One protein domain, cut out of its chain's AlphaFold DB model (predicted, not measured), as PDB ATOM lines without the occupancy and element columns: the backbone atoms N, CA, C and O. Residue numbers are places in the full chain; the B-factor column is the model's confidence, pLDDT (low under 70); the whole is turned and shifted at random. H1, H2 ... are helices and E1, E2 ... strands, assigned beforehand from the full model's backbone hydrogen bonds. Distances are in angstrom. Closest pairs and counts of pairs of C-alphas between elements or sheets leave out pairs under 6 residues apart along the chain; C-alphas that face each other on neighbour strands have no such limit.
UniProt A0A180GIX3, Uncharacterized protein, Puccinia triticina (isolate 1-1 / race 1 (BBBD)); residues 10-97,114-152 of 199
ATOM      1  N   GLU A  10     -35.695  52.312   3.912       44.56
ATOM      2  CA  GLU A  10     -36.160  51.248   3.037       44.56
ATOM      3  C   GLU A  10     -34.925  50.792   2.269       44.56
ATOM      4  O   GLU A  10     -34.335  51.555   1.502       44.56
ATOM      5  N   SER A  11     -34.481  49.560   2.518       53.03
ATOM      6  CA  SER A  11     -33.539  48.903   1.626       53.03
ATOM      7  C   SER A  11     -34.204  48.896   0.256       53.03
ATOM      8  O   SER A  11     -35.116  48.095   0.028       53.03
ATOM      9  N   ASN A  12     -33.838  49.845  -0.609       61.47
ATOM     10  CA  ASN A  12     -34.453  49.966  -1.916       61.47
ATOM     11  C   ASN A  12     -34.181  48.659  -2.659       61.47
ATOM     12  O   ASN A  12     -33.078  48.416  -3.139       61.47
ATOM     13  N   THR A  13     -35.191  47.793  -2.683       82.31
ATOM     14  CA  THR A  13     -35.094  46.429  -3.212       82.31
ATOM     15  C   THR A  13     -34.894  46.457  -4.731       82.31
ATOM     16  O   THR A  13     -34.500  45.458  -5.320       82.31
ATOM     17  N   TYR A  14     -35.120  47.621  -5.352       89.25
ATOM     18  CA  TYR A  14     -34.947  47.881  -6.773       89.25
ATOM     19  C   TYR A  14     -34.126  49.164  -6.975       89.25
ATOM     20  O   TYR A  14     -34.705  50.223  -7.257       89.25
ATOM     21  N   PRO A  15     -32.789  49.113  -6.819       91.12
ATOM     22  CA  PRO A  15     -31.932  50.258  -7.115       91.12
ATOM     23  C   PRO A  15     -32.182  50.765  -8.541       91.12
ATOM     24  O   PRO A  15     -32.370  49.973  -9.464       91.12
ATOM     25  N   MET A  16     -32.231  52.088  -8.705       88.94
ATOM     26  CA  MET A  16     -32.336  52.718 -10.021       88.94
ATOM     27  C   MET A  16     -30.988  52.626 -10.718       88.94
ATOM     28  O   MET A  16     -29.980  53.033 -10.139       88.94
ATOM     29  N   ILE A  17     -30.985  52.127 -11.948       87.25
ATOM     30  CA  ILE A  17     -29.780  52.010 -12.757       87.25
ATOM     31  C   ILE A  17     -29.875  53.055 -13.876       87.25
ATOM     32  O   ILE A  17     -30.833  53.026 -14.653       87.25
ATOM     33  N   PRO A  18     -28.961  54.041 -13.899       71.38
ATOM     34  CA  PRO A  18     -29.029  55.154 -14.837       71.38
ATOM     35  C   PRO A  18     -28.550  54.773 -16.240       71.38
ATOM     36  O   PRO A  18     -28.994  55.401 -17.199       71.38
ATOM     37  N   ASP A  19     -27.672  53.774 -16.349       76.25
ATOM     38  CA  ASP A  19     -27.122  53.288 -17.608       76.25
ATOM     39  C   ASP A  19     -27.495  51.820 -17.820       76.25
ATOM     40  O   ASP A  19     -27.294  50.965 -16.961       76.25
ATOM     41  N   LEU A  20     -28.072  51.526 -18.980       71.75
ATOM     42  CA  LEU A  20     -28.486  50.179 -19.326       71.75
ATOM     43  C   LEU A  20     -27.276  49.247 -19.520       71.75
ATOM     44  O   LEU A  20     -27.376  48.055 -19.228       71.75
ATOM     45  N   GLU A  21     -26.126  49.790 -19.919       70.69
ATOM     46  CA  GLU A  21     -24.872  49.046 -20.104       70.69
ATOM     47  C   GLU A  21     -24.317  48.478 -18.786       70.69
ATOM     48  O   GLU A  21     -23.550  47.518 -18.790       70.69
ATOM     49  N   ASP A  22     -24.742  49.012 -17.634       73.81
ATOM     50  CA  ASP A  22     -24.351  48.476 -16.323       73.81
ATOM     51  C   ASP A  22     -25.009  47.115 -16.026       73.81
ATOM     52  O   ASP A  22     -24.549  46.370 -15.155       73.81
ATOM     53  N   VAL A  23     -26.107  46.786 -16.719       75.06
ATOM     54  CA  VAL A  23     -26.858  45.532 -16.530       75.06
ATOM     55  C   VAL A  23     -26.897  44.652 -17.761       75.06
ATOM     56  O   VAL A  23     -26.957  43.429 -17.622       75.06
ATOM     57  N   VAL A  24     -26.889  45.241 -18.952       74.56
ATOM     58  CA  VAL A  24     -26.887  44.505 -20.211       74.56
ATOM     59  C   VAL A  24     -25.484  43.923 -20.406       74.56
ATOM     60  O   VAL A  24     -24.512  44.671 -20.446       74.56
ATOM     61  N   PRO A  25     -25.333  42.587 -20.469       71.25
ATOM     62  CA  PRO A  25     -24.025  41.978 -20.685       71.25
ATOM     63  C   PRO A  25     -23.418  42.425 -22.012       71.25
ATOM     64  O   PRO A  25     -24.137  42.765 -22.941       71.25
ATOM     65  N   GLU A  26     -22.101  42.328 -22.162       70.38
ATOM     66  CA  GLU A  26     -21.495  42.599 -23.463       70.38
ATOM     67  C   GLU A  26     -22.052  41.630 -24.533       70.38
ATOM     68  O   GLU A  26     -22.165  40.419 -24.275       70.38
ATOM     69  N   PRO A  27     -22.412  42.125 -25.733       68.06
ATOM     70  CA  PRO A  27     -22.879  41.276 -26.810       68.06
ATOM     71  C   PRO A  27     -21.889  40.162 -27.133       68.06
ATOM     72  O   PRO A  27     -20.694  40.376 -27.319       68.06
ATOM     73  N   THR A  28     -22.397  38.939 -27.273       66.31
ATOM     74  CA  THR A  28     -21.546  37.793 -27.636       66.31
ATOM     75  C   THR A  28     -21.176  37.766 -29.117       66.31
ATOM     76  O   THR A  28     -20.486  36.842 -29.543       66.31
ATOM     77  N   THR A  29     -21.613  38.756 -29.897       66.62
ATOM     78  CA  THR A  29     -21.335  38.893 -31.328       66.62
ATOM     79  C   THR A  29     -20.643  40.227 -31.581       66.62
ATOM     80  O   THR A  29     -21.150  41.262 -31.165       66.62
ATOM     81  N   GLN A  30     -19.503  40.201 -32.269       67.94
ATOM     82  CA  GLN A  30     -18.716  41.384 -32.608       67.94
ATOM     83  C   GLN A  30     -18.456  41.434 -34.113       67.94
ATOM     84  O   GLN A  30     -18.111  40.420 -34.721       67.94
ATOM     85  N   GLU A  31     -18.574  42.619 -34.709       73.62
ATOM     86  CA  GLU A  31     -18.153  42.843 -36.091       73.62
ATOM     87  C   GLU A  31     -16.624  42.971 -36.163       73.62
ATOM     88  O   GLU A  31     -16.010  43.768 -35.448       73.62
ATOM     89  N   VAL A  32     -15.994  42.171 -37.020       74.44
ATOM     90  CA  VAL A  32     -14.545  42.188 -37.229       74.44
ATOM     91  C   VAL A  32     -14.214  43.186 -38.340       74.44
ATOM     92  O   VAL A  32     -14.725  43.056 -39.455       74.44
ATOM     93  N   PRO A  33     -13.331  44.171 -38.088       72.06
ATOM     94  CA  PRO A  33     -12.909  45.110 -39.116       72.06
ATOM     95  C   PRO A  33     -12.203  44.395 -40.271       72.06
ATOM     96  O   PRO A  33     -11.296  43.590 -40.055       72.06
ATOM     97  N   ILE A  34     -12.553  44.757 -41.507       69.88
ATOM     98  CA  ILE A  34     -11.906  44.211 -42.705       69.88
ATOM     99  C   ILE A  34     -10.427  44.637 -42.713       69.88
ATOM    100  O   ILE A  34     -10.143  45.841 -42.754       69.88
ATOM    101  N   PRO A  35      -9.461  43.696 -42.738       76.50
ATOM    102  CA  PRO A  35      -8.050  44.046 -42.813       76.50
ATOM    103  C   PRO A  35      -7.750  44.855 -44.079       76.50
ATOM    104  O   PRO A  35      -8.188  44.500 -45.181       76.50
ATOM    105  N   HIS A  36      -6.973  45.930 -43.929       72.81
ATOM    106  CA  HIS A  36      -6.613  46.814 -45.036       72.81
ATOM    107  C   HIS A  36      -6.012  46.032 -46.216       72.81
ATOM    108  O   HIS A  36      -5.055  45.278 -46.057       72.81
ATOM    109  N   GLY A  37      -6.572  46.235 -47.413       78.81
ATOM    110  CA  GLY A  37      -6.132  45.574 -48.647       78.81
ATOM    111  C   GLY A  37      -6.899  44.298 -49.011       78.81
ATOM    112  O   GLY A  37      -6.677  43.751 -50.092       78.81
ATOM    113  N   THR A  38      -7.834  43.845 -48.172       71.56
ATOM    114  CA  THR A  38      -8.679  42.683 -48.477       71.56
ATOM    115  C   THR A  38      -9.840  43.092 -49.384       71.56
ATOM    116  O   THR A  38     -10.629  43.968 -49.036       71.56
ATOM    117  N   LYS A  39      -9.968  42.457 -50.555       70.75
ATOM    118  CA  LYS A  39     -11.171  42.569 -51.393       70.75
ATOM    119  C   LYS A  39     -12.158  41.489 -50.967       70.75
ATOM    120  O   LYS A  39     -11.958  40.326 -51.305       70.75
ATOM    121  N   LEU A  40     -13.193  41.875 -50.230       60.22
ATOM    122  CA  LEU A  40     -14.310  40.993 -49.901       60.22
ATOM    123  C   LEU A  40     -15.533  41.331 -50.766       60.22
ATOM    124  O   LEU A  40     -15.705  42.494 -51.144       60.22
ATOM    125  N   PRO A  41     -16.377  40.336 -51.088       65.00
ATOM    126  CA  PRO A  41     -17.697  40.577 -51.656       65.00
ATOM    127  C   PRO A  41     -18.511  41.551 -50.781       65.00
ATOM    128  O   PRO A  41     -18.400  41.467 -49.553       65.00
ATOM    129  N   PRO A  42     -19.363  42.416 -51.371       49.56
ATOM    130  CA  PRO A  42     -20.138  43.439 -50.650       49.56
ATOM    131  C   PRO A  42     -21.041  42.919 -49.518       49.56
ATOM    132  O   PRO A  42     -21.480  43.701 -48.684       49.56
ATOM    133  N   SER A  43     -21.327  41.618 -49.485       52.16
ATOM    134  CA  SER A  43     -22.228  40.950 -48.540       52.16
ATOM    135  C   SER A  43     -21.514  40.128 -47.461       52.16
ATOM    136  O   SER A  43     -22.149  39.341 -46.758       52.16
ATOM    137  N   THR A  44     -20.196  40.284 -47.312       54.22
ATOM    138  CA  THR A  44     -19.439  39.525 -46.310       54.22
ATOM    139  C   THR A  44     -19.596  40.163 -44.931       54.22
ATOM    140  O   THR A  44     -18.802  41.015 -44.546       54.22
ATOM    141  N   LEU A  45     -20.611  39.741 -44.176       56.38
ATOM    142  CA  LEU A  45     -20.728  40.063 -42.753       56.38
ATOM    143  C   LEU A  45     -19.676  39.255 -41.974       56.38
ATOM    144  O   LEU A  45     -19.805  38.036 -41.839       56.38
ATOM    145  N   GLN A  46     -18.622  39.914 -41.484       62.81
ATOM    146  CA  GLN A  46     -17.648  39.301 -40.576       62.81
ATOM    147  C   GLN A  46     -18.106  39.513 -39.136       62.81
ATOM    148  O   GLN A  46     -17.692  40.455 -38.474       62.81
ATOM    149  N   MET A  47     -19.000  38.646 -38.674       63.91
ATOM    150  CA  MET A  47     -19.444  38.619 -37.283       63.91
ATOM    151  C   MET A  47     -18.775  37.442 -36.579       63.91
ATOM    152  O   MET A  47     -19.043  36.286 -36.917       63.91
ATOM    153  N   ASP A  48     -17.937  37.730 -35.590       63.50
ATOM    154  CA  ASP A  48     -17.383  36.721 -34.698       63.50
ATOM    155  C   ASP A  48     -18.308  36.564 -33.496       63.50
ATOM    156  O   ASP A  48     -18.639  37.528 -32.805       63.50
ATOM    157  N   ARG A  49     -18.744  35.326 -33.240       66.81
ATOM    158  CA  ARG A  49     -19.515  34.987 -32.042       66.81
ATOM    159  C   ARG A  49     -18.608  34.313 -31.019       66.81
ATOM    160  O   ARG A  49     -18.071  33.235 -31.279       66.81
ATOM    161  N   TRP A  50     -18.473  34.922 -29.848       61.94
ATOM    162  CA  TRP A  50     -17.649  34.425 -28.752       61.94
ATOM    163  C   TRP A  50     -18.246  33.144 -28.155       61.94
ATOM    164  O   TRP A  50     -19.327  33.135 -27.558       61.94
ATOM    165  N   LEU A  51     -17.519  32.035 -28.300       62.59
ATOM    166  CA  LEU A  51     -17.872  30.755 -27.690       62.59
ATOM    167  C   LEU A  51     -17.636  30.796 -26.178       62.59
ATOM    168  O   LEU A  51     -16.539  31.100 -25.719       62.59
ATOM    169  N   GLY A  52     -18.651  30.407 -25.402       57.62
ATOM    170  CA  GLY A  52     -18.538  30.327 -23.944       57.62
ATOM    171  C   GLY A  52     -18.506  31.678 -23.226       57.62
ATOM    172  O   GLY A  52     -17.926  31.744 -22.144       57.62
ATOM    173  N   GLY A  53     -19.128  32.717 -23.802       60.12
ATOM    174  CA  GLY A  53     -19.323  34.006 -23.133       60.12
ATOM    175  C   GLY A  53     -19.822  33.827 -21.695       60.12
ATOM    176  O   GLY A  53     -20.685  32.982 -21.427       60.12
ATOM    177  N   ALA A  54     -19.226  34.576 -20.768       59.28
ATOM    178  CA  ALA A  54     -19.571  34.496 -19.358       59.28
ATOM    179  C   ALA A  54     -21.024  34.945 -19.174       59.28
ATOM    180  O   ALA A  54     -21.399  36.043 -19.573       59.28
ATOM    181  N   SER A  55     -21.857  34.085 -18.584       64.31
ATOM    182  CA  SER A  55     -23.164  34.533 -18.113       64.31
ATOM    183  C   SER A  55     -22.946  35.594 -17.035       64.31
ATOM    184  O   SER A  55     -22.048  35.409 -16.207       64.31
ATOM    185  N   PRO A  56     -23.748  36.666 -17.011       68.38
ATOM    186  CA  PRO A  56     -23.659  37.649 -15.946       68.38
ATOM    187  C   PRO A  56     -23.886  36.947 -14.605       68.38
ATOM    188  O   PRO A  56     -24.775  36.103 -14.483       68.38
ATOM    189  N   THR A  57     -23.045  37.248 -13.620       75.94
ATOM    190  CA  THR A  57     -23.123  36.676 -12.272       75.94
ATOM    191  C   THR A  57     -23.450  37.771 -11.279       75.94
ATOM    192  O   THR A  57     -22.666  38.704 -11.121       75.94
ATOM    193  N   PHE A  58     -24.575  37.625 -10.586       82.94
ATOM    194  CA  PHE A  58     -25.020  38.552  -9.548       82.94
ATOM    195  C   PHE A  58     -25.074  37.855  -8.186       82.94
ATOM    196  O   PHE A  58     -25.212  36.635  -8.104       82.94
ATOM    197  N   ASP A  59     -25.038  38.630  -7.102       85.31
ATOM    198  CA  ASP A  59     -25.101  38.080  -5.741       85.31
ATOM    199  C   ASP A  59     -26.505  37.577  -5.353       85.31
ATOM    200  O   ASP A  59     -26.661  36.798  -4.410       85.31
ATOM    201  N   THR A  60     -27.544  37.988  -6.088       87.44
ATOM    202  CA  THR A  60     -28.947  37.634  -5.825       87.44
ATOM    203  C   THR A  60     -29.604  36.963  -7.028       87.44
ATOM    204  O   THR A  60     -29.205  37.169  -8.171       87.44
ATOM    205  N   ASN A  61     -30.631  36.144  -6.785       86.62
ATOM    206  CA  ASN A  61     -31.454  35.541  -7.834       86.62
ATOM    207  C   ASN A  61     -32.922  35.449  -7.358       86.62
ATOM    208  O   ASN A  61     -33.212  34.595  -6.514       86.62
ATOM    209  N   PRO A  62     -33.844  36.283  -7.877       89.81
ATOM    210  CA  PRO A  62     -33.634  37.240  -8.966       89.81
ATOM    211  C   PRO A  62     -32.700  38.406  -8.587       89.81
ATOM    212  O   PRO A  62     -32.553  38.761  -7.415       89.81
ATOM    213  N   HIS A  63     -32.035  38.969  -9.591       88.88
ATOM    214  CA  HIS A  63     -31.401  40.279  -9.500       88.88
ATOM    215  C   HIS A  63     -32.450  41.340  -9.843       88.88
ATOM    216  O   HIS A  63     -33.066  41.273 -10.905       88.88
ATOM    217  N   CYS A  64     -32.698  42.259  -8.915       91.69
ATOM    218  CA  CYS A  64     -33.807  43.207  -8.984       91.69
ATOM    219  C   CYS A  64     -33.267  44.625  -9.163       91.69
ATOM    220  O   CYS A  64     -32.394  45.047  -8.405       91.69
ATOM    221  N   PHE A  65     -33.791  45.365 -10.138       91.62
ATOM    222  CA  PHE A  65     -33.393  46.752 -10.399       91.62
ATOM    223  C   PHE A  65     -34.498  47.550 -11.097       91.62
ATOM    224  O   PHE A  65     -35.485  46.990 -11.571       91.62
ATOM    225  N   THR A  66     -34.354  48.872 -11.131       92.19
ATOM    226  CA  THR A  66     -35.270  49.788 -11.823       92.19
ATOM    227  C   THR A  66     -34.563  50.420 -13.017       92.19
ATOM    228  O   THR A  66     -33.438  50.892 -12.872       92.19
ATOM    229  N   ILE A  67     -35.239  50.478 -14.164       89.69
ATOM    230  CA  ILE A  67     -34.800  51.216 -15.357       89.69
ATOM    231  C   ILE A  67     -35.700  52.440 -15.589       89.69
ATOM    232  O   ILE A  67     -36.875  52.435 -15.182       89.69
ATOM    233  N   PRO A  68     -35.182  53.505 -16.226       86.75
ATOM    234  CA  PRO A  68     -36.014  54.614 -16.673       86.75
ATOM    235  C   PRO A  68     -37.025  54.157 -17.731       86.75
ATOM    236  O   PRO A  68     -36.804  53.191 -18.453       86.75
ATOM    237  N   GLY A  69     -38.141  54.880 -17.820       86.50
ATOM    238  CA  GLY A  69     -39.241  54.554 -18.725       86.50
ATOM    239  C   GLY A  69     -40.482  54.083 -17.979       86.50
ATOM    240  O   GLY A  69     -40.428  53.679 -16.823       86.50
ATOM    241  N   HIS A  70     -41.630  54.193 -18.631       87.06
ATOM    242  CA  HIS A  70     -42.934  53.833 -18.055       87.06
ATOM    243  C   HIS A  70     -43.922  53.337 -19.108       87.06
ATOM    244  O   HIS A  70     -45.075  53.028 -18.802       87.06
ATOM    245  N   THR A  71     -43.485  53.291 -20.361       86.75
ATOM    246  CA  THR A  71     -44.287  52.839 -21.477       86.75
ATOM    247  C   THR A  71     -43.940  51.400 -21.817       86.75
ATOM    248  O   THR A  71     -42.893  50.860 -21.463       86.75
ATOM    249  N   MET A  72     -44.848  50.767 -22.547       84.25
ATOM    250  CA  MET A  72     -44.589  49.451 -23.110       84.25
ATOM    251  C   MET A  72     -43.471  49.495 -24.167       84.25
ATOM    252  O   MET A  72     -42.753  48.514 -24.294       84.25
ATOM    253  N   ALA A  73     -43.293  50.620 -24.874       83.88
ATOM    254  CA  ALA A  73     -42.187  50.811 -25.813       83.88
ATOM    255  C   ALA A  73     -40.832  50.778 -25.089       83.88
ATOM    256  O   ALA A  73     -39.973  50.002 -25.481       83.88
ATOM    257  N   ASP A  74     -40.704  51.479 -23.957       85.62
ATOM    258  CA  ASP A  74     -39.478  51.453 -23.143       85.62
ATOM    259  C   ASP A  74     -39.133  50.022 -22.676       85.62
ATOM    260  O   ASP A  74     -37.978  49.602 -22.674       85.62
ATOM    261  N   ALA A  75     -40.154  49.236 -22.310       86.81
ATOM    262  CA  ALA A  75     -39.977  47.835 -21.936       86.81
ATOM    263  C   ALA A  75     -39.544  46.956 -23.124       86.81
ATOM    264  O   ALA A  75     -38.764  46.018 -22.944       86.81
ATOM    265  N   PHE A  76     -40.048  47.240 -24.329       83.94
ATOM    266  CA  PHE A  76     -39.638  46.551 -25.552       83.94
ATOM    267  C   PHE A  76     -38.209  46.895 -25.952       83.94
ATOM    268  O   PHE A  76     -37.462  45.978 -26.282       83.94
ATOM    269  N   ASP A  77     -37.822  48.164 -25.871       84.81
ATOM    270  CA  ASP A  77     -36.462  48.610 -26.172       84.81
ATOM    271  C   ASP A  77     -35.458  47.938 -25.225       84.81
ATOM    272  O   ASP A  77     -34.443  47.402 -25.669       84.81
ATOM    273  N   PHE A  78     -35.792  47.837 -23.933       85.00
ATOM    274  CA  PHE A  78     -35.006  47.060 -22.972       85.00
ATOM    275  C   PHE A  78     -34.906  45.577 -23.358       85.00
ATOM    276  O   PHE A  78     -33.823  44.992 -23.344       85.00
ATOM    277  N   ALA A  79     -36.032  44.945 -23.697       83.00
ATOM    278  CA  ALA A  79     -36.040  43.536 -24.078       83.00
ATOM    279  C   ALA A  79     -35.234  43.283 -25.365       83.00
ATOM    280  O   ALA A  79     -34.581  42.246 -25.462       83.00
ATOM    281  N   ALA A  80     -35.261  44.217 -26.318       81.00
ATOM    282  CA  ALA A  80     -34.468  44.170 -27.542       81.00
ATOM    283  C   ALA A  80     -32.967  44.279 -27.236       81.00
ATOM    284  O   ALA A  80     -32.209  43.402 -27.640       81.00
ATOM    285  N   ALA A  81     -32.557  45.253 -26.417       80.19
ATOM    286  CA  ALA A  81     -31.165  45.382 -25.980       80.19
ATOM    287  C   ALA A  81     -30.666  44.114 -25.259       80.19
ATOM    288  O   ALA A  81     -29.578  43.612 -25.524       80.19
ATOM    289  N   MET A  82     -31.494  43.512 -24.400       79.38
ATOM    290  CA  MET A  82     -31.168  42.231 -23.761       79.38
ATOM    291  C   MET A  82     -31.043  41.080 -24.774       79.38
ATOM    292  O   MET A  82     -30.208  40.193 -24.579       79.38
ATOM    293  N   GLN A  83     -31.852  41.070 -25.843       74.12
ATOM    294  CA  GLN A  83     -31.811  40.055 -26.906       74.12
ATOM    295  C   GLN A  83     -30.536  40.113 -27.756       74.12
ATOM    296  O   GLN A  83     -30.096  39.065 -28.237       74.12
ATOM    297  N   ASP A  84     -29.917  41.285 -27.888       68.06
ATOM    298  CA  ASP A  84     -28.643  41.441 -28.603       68.06
ATOM    299  C   ASP A  84     -27.488  40.719 -27.888       68.06
ATOM    300  O   ASP A  84     -26.528  40.258 -28.511       68.06
ATOM    301  N   THR A  85     -27.602  40.543 -26.571       65.88
ATOM    302  CA  THR A  85     -26.556  39.917 -25.748       65.88
ATOM    303  C   THR A  85     -26.682  38.404 -25.675       65.88
ATOM    304  O   THR A  85     -25.704  37.656 -25.814       65.88
ATOM    305  N   VAL A  86     -27.916  37.943 -25.487       64.31
ATOM    306  CA  VAL A  86     -28.302  36.549 -25.312       64.31
ATOM    307  C   VAL A  86     -29.623  36.363 -26.043       64.31
ATOM    308  O   VAL A  86     -30.539  37.159 -25.883       64.31
ATOM    309  N   GLN A  87     -29.763  35.281 -26.811       62.47
ATOM    310  CA  GLN A  87     -31.022  34.979 -27.493       62.47
ATOM    311  C   GLN A  87     -32.123  34.626 -26.481       62.47
ATOM    312  O   GLN A  87     -32.333  33.460 -26.138       62.47
ATOM    313  N   TRP A  88     -32.837  35.641 -26.005       64.12
ATOM    314  CA  TRP A  88     -34.033  35.480 -25.190       64.12
ATOM    315  C   TRP A  88     -35.238  35.229 -26.090       64.12
ATOM    316  O   TRP A  88     -35.460  35.928 -27.075       64.12
ATOM    317  N   THR A  89     -36.051  34.232 -25.743       56.75
ATOM    318  CA  THR A  89     -37.363  34.070 -26.376       56.75
ATOM    319  C   THR A  89     -38.378  34.863 -25.572       56.75
ATOM    320  O   THR A  89     -38.544  34.635 -24.376       56.75
ATOM    321  N   LEU A  90     -39.050  35.806 -26.228       55.50
ATOM    322  CA  LEU A  90     -40.126  36.572 -25.620       55.50
ATOM    323  C   LEU A  90     -41.366  35.678 -25.477       55.50
ATOM    324  O   LEU A  90     -41.985  35.301 -26.472       55.50
ATOM    325  N   GLU A  91     -41.722  35.333 -24.243       54.31
ATOM    326  CA  GLU A  91     -42.946  34.600 -23.919       54.31
ATOM    327  C   GLU A  91     -43.887  35.506 -23.110       54.31
ATOM    328  O   GLU A  91     -43.497  36.055 -22.086       54.31
ATOM    329  N   ASN A  92     -45.145  35.618 -23.551       48.50
ATOM    330  CA  ASN A  92     -46.258  36.252 -22.829       48.50
ATOM    331  C   ASN A  92     -46.085  37.736 -22.432       48.50
ATOM    332  O   ASN A  92     -45.874  38.062 -21.270       48.50
ATOM    333  N   LEU A  93     -46.381  38.650 -23.362       45.84
ATOM    334  CA  LEU A  93     -46.749  40.042 -23.033       45.84
ATOM    335  C   LEU A  93     -48.190  40.200 -22.506       45.84
ATOM    336  O   LEU A  93     -48.586  41.276 -22.068       45.84
ATOM    337  N   ALA A  94     -48.997  39.139 -22.571       39.09
ATOM    338  CA  ALA A  94     -50.456  39.225 -22.529       39.09
ATOM    339  C   ALA A  94     -51.107  38.865 -21.177       39.09
ATOM    340  O   ALA A  94     -52.292  38.543 -21.139       39.09
ATOM    341  N   THR A  95     -50.389  38.899 -20.051       38.50
ATOM    342  CA  THR A  95     -51.005  38.606 -18.737       38.50
ATOM    343  C   THR A  95     -51.585  39.812 -18.006       38.50
ATOM    344  O   THR A  95     -52.116  39.619 -16.916       38.50
ATOM    345  N   MET A  96     -51.586  41.024 -18.581       42.25
ATOM    346  CA  MET A  96     -52.346  42.136 -17.982       42.25
ATOM    347  C   MET A  96     -53.605  42.564 -18.736       42.25
ATOM    348  O   MET A  96     -54.568  42.892 -18.056       42.25
ATOM    349  N   TYR A  97     -53.699  42.473 -20.067       34.75
ATOM    350  CA  TYR A  97     -54.975  42.711 -20.759       34.75
ATOM    351  C   TYR A  97     -55.106  41.870 -22.044       34.75
ATOM    352  O   TYR A  97     -54.569  42.219 -23.085       34.75
ATOM    353  N   CYS A 114     -34.881  25.504 -18.253       75.06
ATOM    354  CA  CYS A 114     -34.182  26.607 -17.633       75.06
ATOM    355  C   CYS A 114     -35.204  27.636 -17.167       75.06
ATOM    356  O   CYS A 114     -36.093  28.021 -17.915       75.06
ATOM    357  N   GLN A 115     -35.060  28.077 -15.921       79.44
ATOM    358  CA  GLN A 115     -35.932  29.089 -15.327       79.44
ATOM    359  C   GLN A 115     -35.392  30.508 -15.519       79.44
ATOM    360  O   GLN A 115     -35.967  31.449 -14.977       79.44
ATOM    361  N   ALA A 116     -34.286  30.654 -16.255       82.81
ATOM    362  CA  ALA A 116     -33.732  31.959 -16.547       82.81
ATOM    363  C   ALA A 116     -34.709  32.758 -17.416       82.81
ATOM    364  O   ALA A 116     -35.176  32.262 -18.442       82.81
ATOM    365  N   ARG A 117     -35.047  33.964 -16.965       85.75
ATOM    366  CA  ARG A 117     -36.052  34.858 -17.555       85.75
ATOM    367  C   ARG A 117     -35.931  36.244 -16.935       85.75
ATOM    368  O   ARG A 117     -35.325  36.391 -15.873       85.75
ATOM    369  N   PHE A 118     -36.589  37.228 -17.525       84.94
ATOM    370  CA  PHE A 118     -36.811  38.525 -16.899       84.94
ATOM    371  C   PHE A 118     -38.309  38.822 -16.830       84.94
ATOM    372  O   PHE A 118     -39.055  38.476 -17.744       84.94
ATOM    373  N   ASN A 119     -38.742  39.460 -15.749       87.88
ATOM    374  CA  ASN A 119     -40.063  40.076 -15.665       87.88
ATOM    375  C   ASN A 119     -39.876  41.589 -15.640       87.88
ATOM    376  O   ASN A 119     -39.080  42.079 -14.843       87.88
ATOM    377  N   ILE A 120     -40.624  42.313 -16.469       88.00
ATOM    378  CA  ILE A 120     -40.635  43.778 -16.481       88.00
ATOM    379  C   ILE A 120     -42.005  44.223 -15.980       88.00
ATOM    380  O   ILE A 120     -43.029  43.842 -16.548       88.00
ATOM    381  N   LEU A 121     -42.033  44.996 -14.899       88.94
ATOM    382  CA  LEU A 121     -43.255  45.449 -14.242       88.94
ATOM    383  C   LEU A 121     -43.276  46.973 -14.162       88.94
ATOM    384  O   LEU A 121     -42.322  47.589 -13.694       88.94
ATOM    385  N   LEU A 122     -44.392  47.591 -14.546       88.56
ATOM    386  CA  LEU A 122     -44.594  49.022 -14.337       88.56
ATOM    387  C   LEU A 122     -44.852  49.312 -12.854       88.56
ATOM    388  O   LEU A 122     -45.839  48.852 -12.278       88.56
ATOM    389  N   HIS A 123     -43.995  50.124 -12.244       88.44
ATOM    390  CA  HIS A 123     -44.183  50.625 -10.891       88.44
ATOM    391  C   HIS A 123     -44.830  52.014 -10.922       88.44
ATOM    392  O   HIS A 123     -44.166  53.034 -11.110       88.44
ATOM    393  N   LEU A 124     -46.151  52.052 -10.712       85.62
ATOM    394  CA  LEU A 124     -46.966  53.268 -10.846       85.62
ATOM    395  C   LEU A 124     -46.541  54.408  -9.911       85.62
ATOM    396  O   LEU A 124     -46.613  55.566 -10.303       85.62
ATOM    397  N   ALA A 125     -46.084  54.103  -8.690       83.94
ATOM    398  CA  ALA A 125     -45.757  55.138  -7.706       83.94
ATOM    399  C   ALA A 125     -44.509  55.958  -8.078       83.94
ATOM    400  O   ALA A 125     -44.439  57.137  -7.750       83.94
ATOM    401  N   THR A 126     -43.541  55.352  -8.771       83.88
ATOM    402  CA  THR A 126     -42.329  56.047  -9.250       83.88
ATOM    403  C   THR A 126     -42.352  56.305 -10.751       83.88
ATOM    404  O   THR A 126     -41.403  56.883 -11.270       83.88
ATOM    405  N   ASN A 127     -43.418  55.884 -11.441       87.50
ATOM    406  CA  ASN A 127     -43.545  55.922 -12.895       87.50
ATOM    407  C   ASN A 127     -42.287  55.377 -13.598       87.50
ATOM    408  O   ASN A 127     -41.693  56.045 -14.443       87.50
ATOM    409  N   SER A 128     -41.851  54.190 -13.174       88.31
ATOM    410  CA  SER A 128     -40.636  53.535 -13.661       88.31
ATOM    411  C   SER A 128     -40.869  52.046 -13.918       88.31
ATOM    412  O   SER A 128     -41.844  51.471 -13.421       88.31
ATOM    413  N   LEU A 129     -39.973  51.390 -14.655       90.19
ATOM    414  CA  LEU A 129     -40.032  49.947 -14.883       90.19
ATOM    415  C   LEU A 129     -39.117  49.217 -13.893       90.19
ATOM    416  O   LEU A 129     -37.937  49.533 -13.769       90.19
ATOM    417  N   ARG A 130     -39.659  48.225 -13.188       92.38
ATOM    418  CA  ARG A 130     -38.910  47.300 -12.331       92.38
ATOM    419  C   ARG A 130     -38.636  46.012 -13.082       92.38
ATOM    420  O   ARG A 130     -39.532  45.471 -13.725       92.38
ATOM    421  N   VAL A 131     -37.418  45.515 -12.957       89.62
ATOM    422  CA  VAL A 131     -36.960  44.295 -13.606       89.62
ATOM    423  C   VAL A 131     -36.603  43.270 -12.539       89.62
ATOM    424  O   VAL A 131     -35.799  43.551 -11.653       89.62
ATOM    425  N   ASP A 132     -37.185  42.076 -12.650       90.56
ATOM    426  CA  ASP A 132     -36.744  40.882 -11.927       90.56
ATOM    427  C   ASP A 132     -36.001  39.971 -12.891       90.56
ATOM    428  O   ASP A 132     -36.619  39.329 -13.745       90.56
ATOM    429  N   TRP A 133     -34.686  39.876 -12.746       89.00
ATOM    430  CA  TRP A 133     -33.862  39.042 -13.605       89.00
ATOM    431  C   TRP A 133     -33.460  37.737 -12.921       89.00
ATOM    432  O   TRP A 133     -32.601  37.683 -12.040       89.00
ATOM    433  N   PHE A 134     -34.057  36.643 -13.380       87.31
ATOM    434  CA  PHE A 134     -33.630  35.288 -13.068       87.31
ATOM    435  C   PHE A 134     -32.498  34.924 -14.030       87.31
ATOM    436  O   PHE A 134     -32.741  34.467 -15.143       87.31
ATOM    437  N   TRP A 135     -31.255  35.171 -13.638       83.31
ATOM    438  CA  TRP A 135     -30.088  35.004 -14.517       83.31
ATOM    439  C   TRP A 135     -29.475  33.601 -14.438       83.31
ATOM    440  O   TRP A 135     -28.683  33.205 -15.293       83.31
ATOM    441  N   LYS A 136     -29.809  32.822 -13.402       83.12
ATOM    442  CA  LYS A 136     -29.170  31.527 -13.162       83.12
ATOM    443  C   LYS A 136     -29.632  30.484 -14.178       83.12
ATOM    444  O   LYS A 136     -30.712  29.905 -14.053       83.12
ATOM    445  N   HIS A 137     -28.767  30.186 -15.141       78.56
ATOM    446  CA  HIS A 137     -28.985  29.098 -16.086       78.56
ATOM    447  C   HIS A 137     -28.656  27.737 -15.456       78.56
ATOM    448  O   HIS A 137     -27.669  27.570 -14.743       78.56
ATOM    449  N   SER A 138     -29.489  26.731 -15.735       79.38
ATOM    450  CA  SER A 138     -29.264  25.332 -15.327       79.38
ATOM    451  C   SER A 138     -28.388  24.543 -16.308       79.38
ATOM    452  O   SER A 138     -28.217  23.334 -16.162       79.38
ATOM    453  N   HIS A 139     -27.857  25.212 -17.328       75.19
ATOM    454  CA  HIS A 139     -27.082  24.637 -18.419       75.19
ATOM    455  C   HIS A 139     -26.009  25.630 -18.873       75.19
ATOM    456  O   HIS A 139     -26.059  26.815 -18.546       75.19
ATOM    457  N   LYS A 140     -25.029  25.134 -19.630       73.56
ATOM    458  CA  LYS A 140     -23.987  25.975 -20.215       73.56
ATOM    459  C   LYS A 140     -24.575  26.773 -21.381       73.56
ATOM    460  O   LYS A 140     -25.185  26.172 -22.260       73.56
ATOM    461  N   LEU A 141     -24.378  28.088 -21.382       71.06
ATOM    462  CA  LEU A 141     -24.762  28.958 -22.493       71.06
ATOM    463  C   LEU A 141     -23.736  28.927 -23.628       71.06
ATOM    464  O   LEU A 141     -22.561  28.620 -23.406       71.06
ATOM    465  N   ASN A 142     -24.191  29.309 -24.827       66.75
ATOM    466  CA  ASN A 142     -23.355  29.544 -26.008       66.75
ATOM    467  C   ASN A 142     -22.402  28.377 -26.301       66.75
ATOM    468  O   ASN A 142     -21.212  28.566 -26.573       66.75
ATOM    469  N   THR A 143     -22.911  27.146 -26.199       71.06
ATOM    470  CA  THR A 143     -22.139  25.968 -26.587       71.06
ATOM    471  C   THR A 143     -22.017  25.900 -28.108       71.06
ATOM    472  O   THR A 143     -22.860  26.427 -28.836       71.06
ATOM    473  N   LEU A 144     -21.004  25.185 -28.611       71.94
ATOM    474  CA  LEU A 144     -20.888  24.898 -30.046       71.94
ATOM    475  C   LEU A 144     -22.187  24.293 -30.596       71.94
ATOM    476  O   LEU A 144     -22.605  24.619 -31.702       71.94
ATOM    477  N   LYS A 145     -22.866  23.462 -29.794       71.62
ATOM    478  CA  LYS A 145     -24.125  22.848 -30.199       71.62
ATOM    479  C   LYS A 145     -25.257  23.866 -30.338       71.62
ATOM    480  O   LYS A 145     -26.048  23.764 -31.272       71.62
ATOM    481  N   ASP A 146     -25.325  24.846 -29.444       67.69
ATOM    482  CA  ASP A 146     -26.301  25.936 -29.534       67.69
ATOM    483  C   ASP A 146     -26.028  26.804 -30.762       67.69
ATOM    484  O   ASP A 146     -26.955  27.166 -31.482       67.69
ATOM    485  N   MET A 147     -24.755  27.074 -31.061       70.62
ATOM    486  CA  MET A 147     -24.367  27.773 -32.287       70.62
ATOM    487  C   MET A 147     -24.759  26.995 -33.541       70.62
ATOM    488  O   MET A 147     -25.361  27.575 -34.433       70.62
ATOM    489  N   GLU A 148     -24.493  25.690 -33.609       68.31
ATOM    490  CA  GLU A 148     -24.922  24.846 -34.735       68.31
ATOM    491  C   GLU A 148     -26.441  24.860 -34.935       68.31
ATOM    492  O   GLU A 148     -26.905  24.883 -36.070       68.31
ATOM    493  N   ASN A 149     -27.212  24.848 -33.844       65.62
ATOM    494  CA  ASN A 149     -28.675  24.828 -33.904       65.62
ATOM    495  C   ASN A 149     -29.284  26.203 -34.230       65.62
ATOM    496  O   ASN A 149     -30.407  26.261 -34.720       65.62
ATOM    497  N   THR A 150     -28.578  27.293 -33.919       61.19
ATOM    498  CA  THR A 150     -29.016  28.677 -34.187       61.19
ATOM    499  C   THR A 150     -28.458  29.220 -35.498       61.19
ATOM    500  O   THR A 150     -28.908  30.260 -35.976       61.19
ATOM    501  N   ARG A 151     -27.495  28.516 -36.105       63.69
ATOM    502  CA  ARG A 151     -26.967  28.859 -37.420       63.69
ATOM    503  C   ARG A 151     -28.076  28.701 -38.451       63.69
ATOM    504  O   ARG A 151     -28.761  27.681 -38.497       63.69
ATOM    505  N   ILE A 152     -28.201  29.707 -39.310       68.12
ATOM    506  CA  ILE A 152     -28.998  29.618 -40.528       68.12
ATOM    507  C   ILE A 152     -28.573  28.342 -41.264       68.12
ATOM    508  O   ILE A 152     -27.373  28.062 -41.384       68.12
TER     509      ILE A 152
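Overview. This is residues 10 to 97 and 114 to 152 of the 199 residues of an uncharacterized protein of Puccinia triticina (isolate 1-1 / race 1 (BBBD)) (UniProt A0A180GIX3). With little regular structure, the domain is a small, strongly twisted antiparallel sheet, E3-E5-E4, with H1 over one face in two layers, and a thin E1-E2 hairpin arm whose tip, residues 35 to 43, sticks out. The 127 printed residues run E1 E2 E3 H1 E4 E5 H2, mixed, with 46 in named elements. The whole is loose, radius of gyration of the C-alphas 17.7 A, spanning 59 by 31 by 30 A.

Arrangement. Find the hairpin of E1, residues 29 to 31, and E2, residues 47 to 49: N 30 and O 48 are 2.9 A apart. E3, residues 63 to 67, neighbours E5, residues 128 to 134, with N 65 and O 131 at 3.1 A. E5 and E4, residues 117 to 123, form a hairpin, with N 121 and O 130 at 2.8 A. H1, residues 72 to 85, is on this sheet, height 9.8 A; its closest C-alphas to E4 are Ala 75 and Ile 120, 6.8 A. H2, residues 144 to 150, is apart from H1. Every O i to N i+4 pair is within hydrogen-bond range in H2, 9 of 10 in H1.

Along the chain. Start at C-alpha 29, (-21.335, 38.893, -31.328). H1 runs 20.6 A; H2 ends at C-alpha 150, (-29.016, 28.677, -34.187).

Size, cuts and confidence. Residues 98 to 113 are cut out; C-alphas 97 and 114 are 26.5 A apart. Links E1 to E2 and E2 to E3 are long. pLDDT is under 70 in 46 residues, among them 84 to 97.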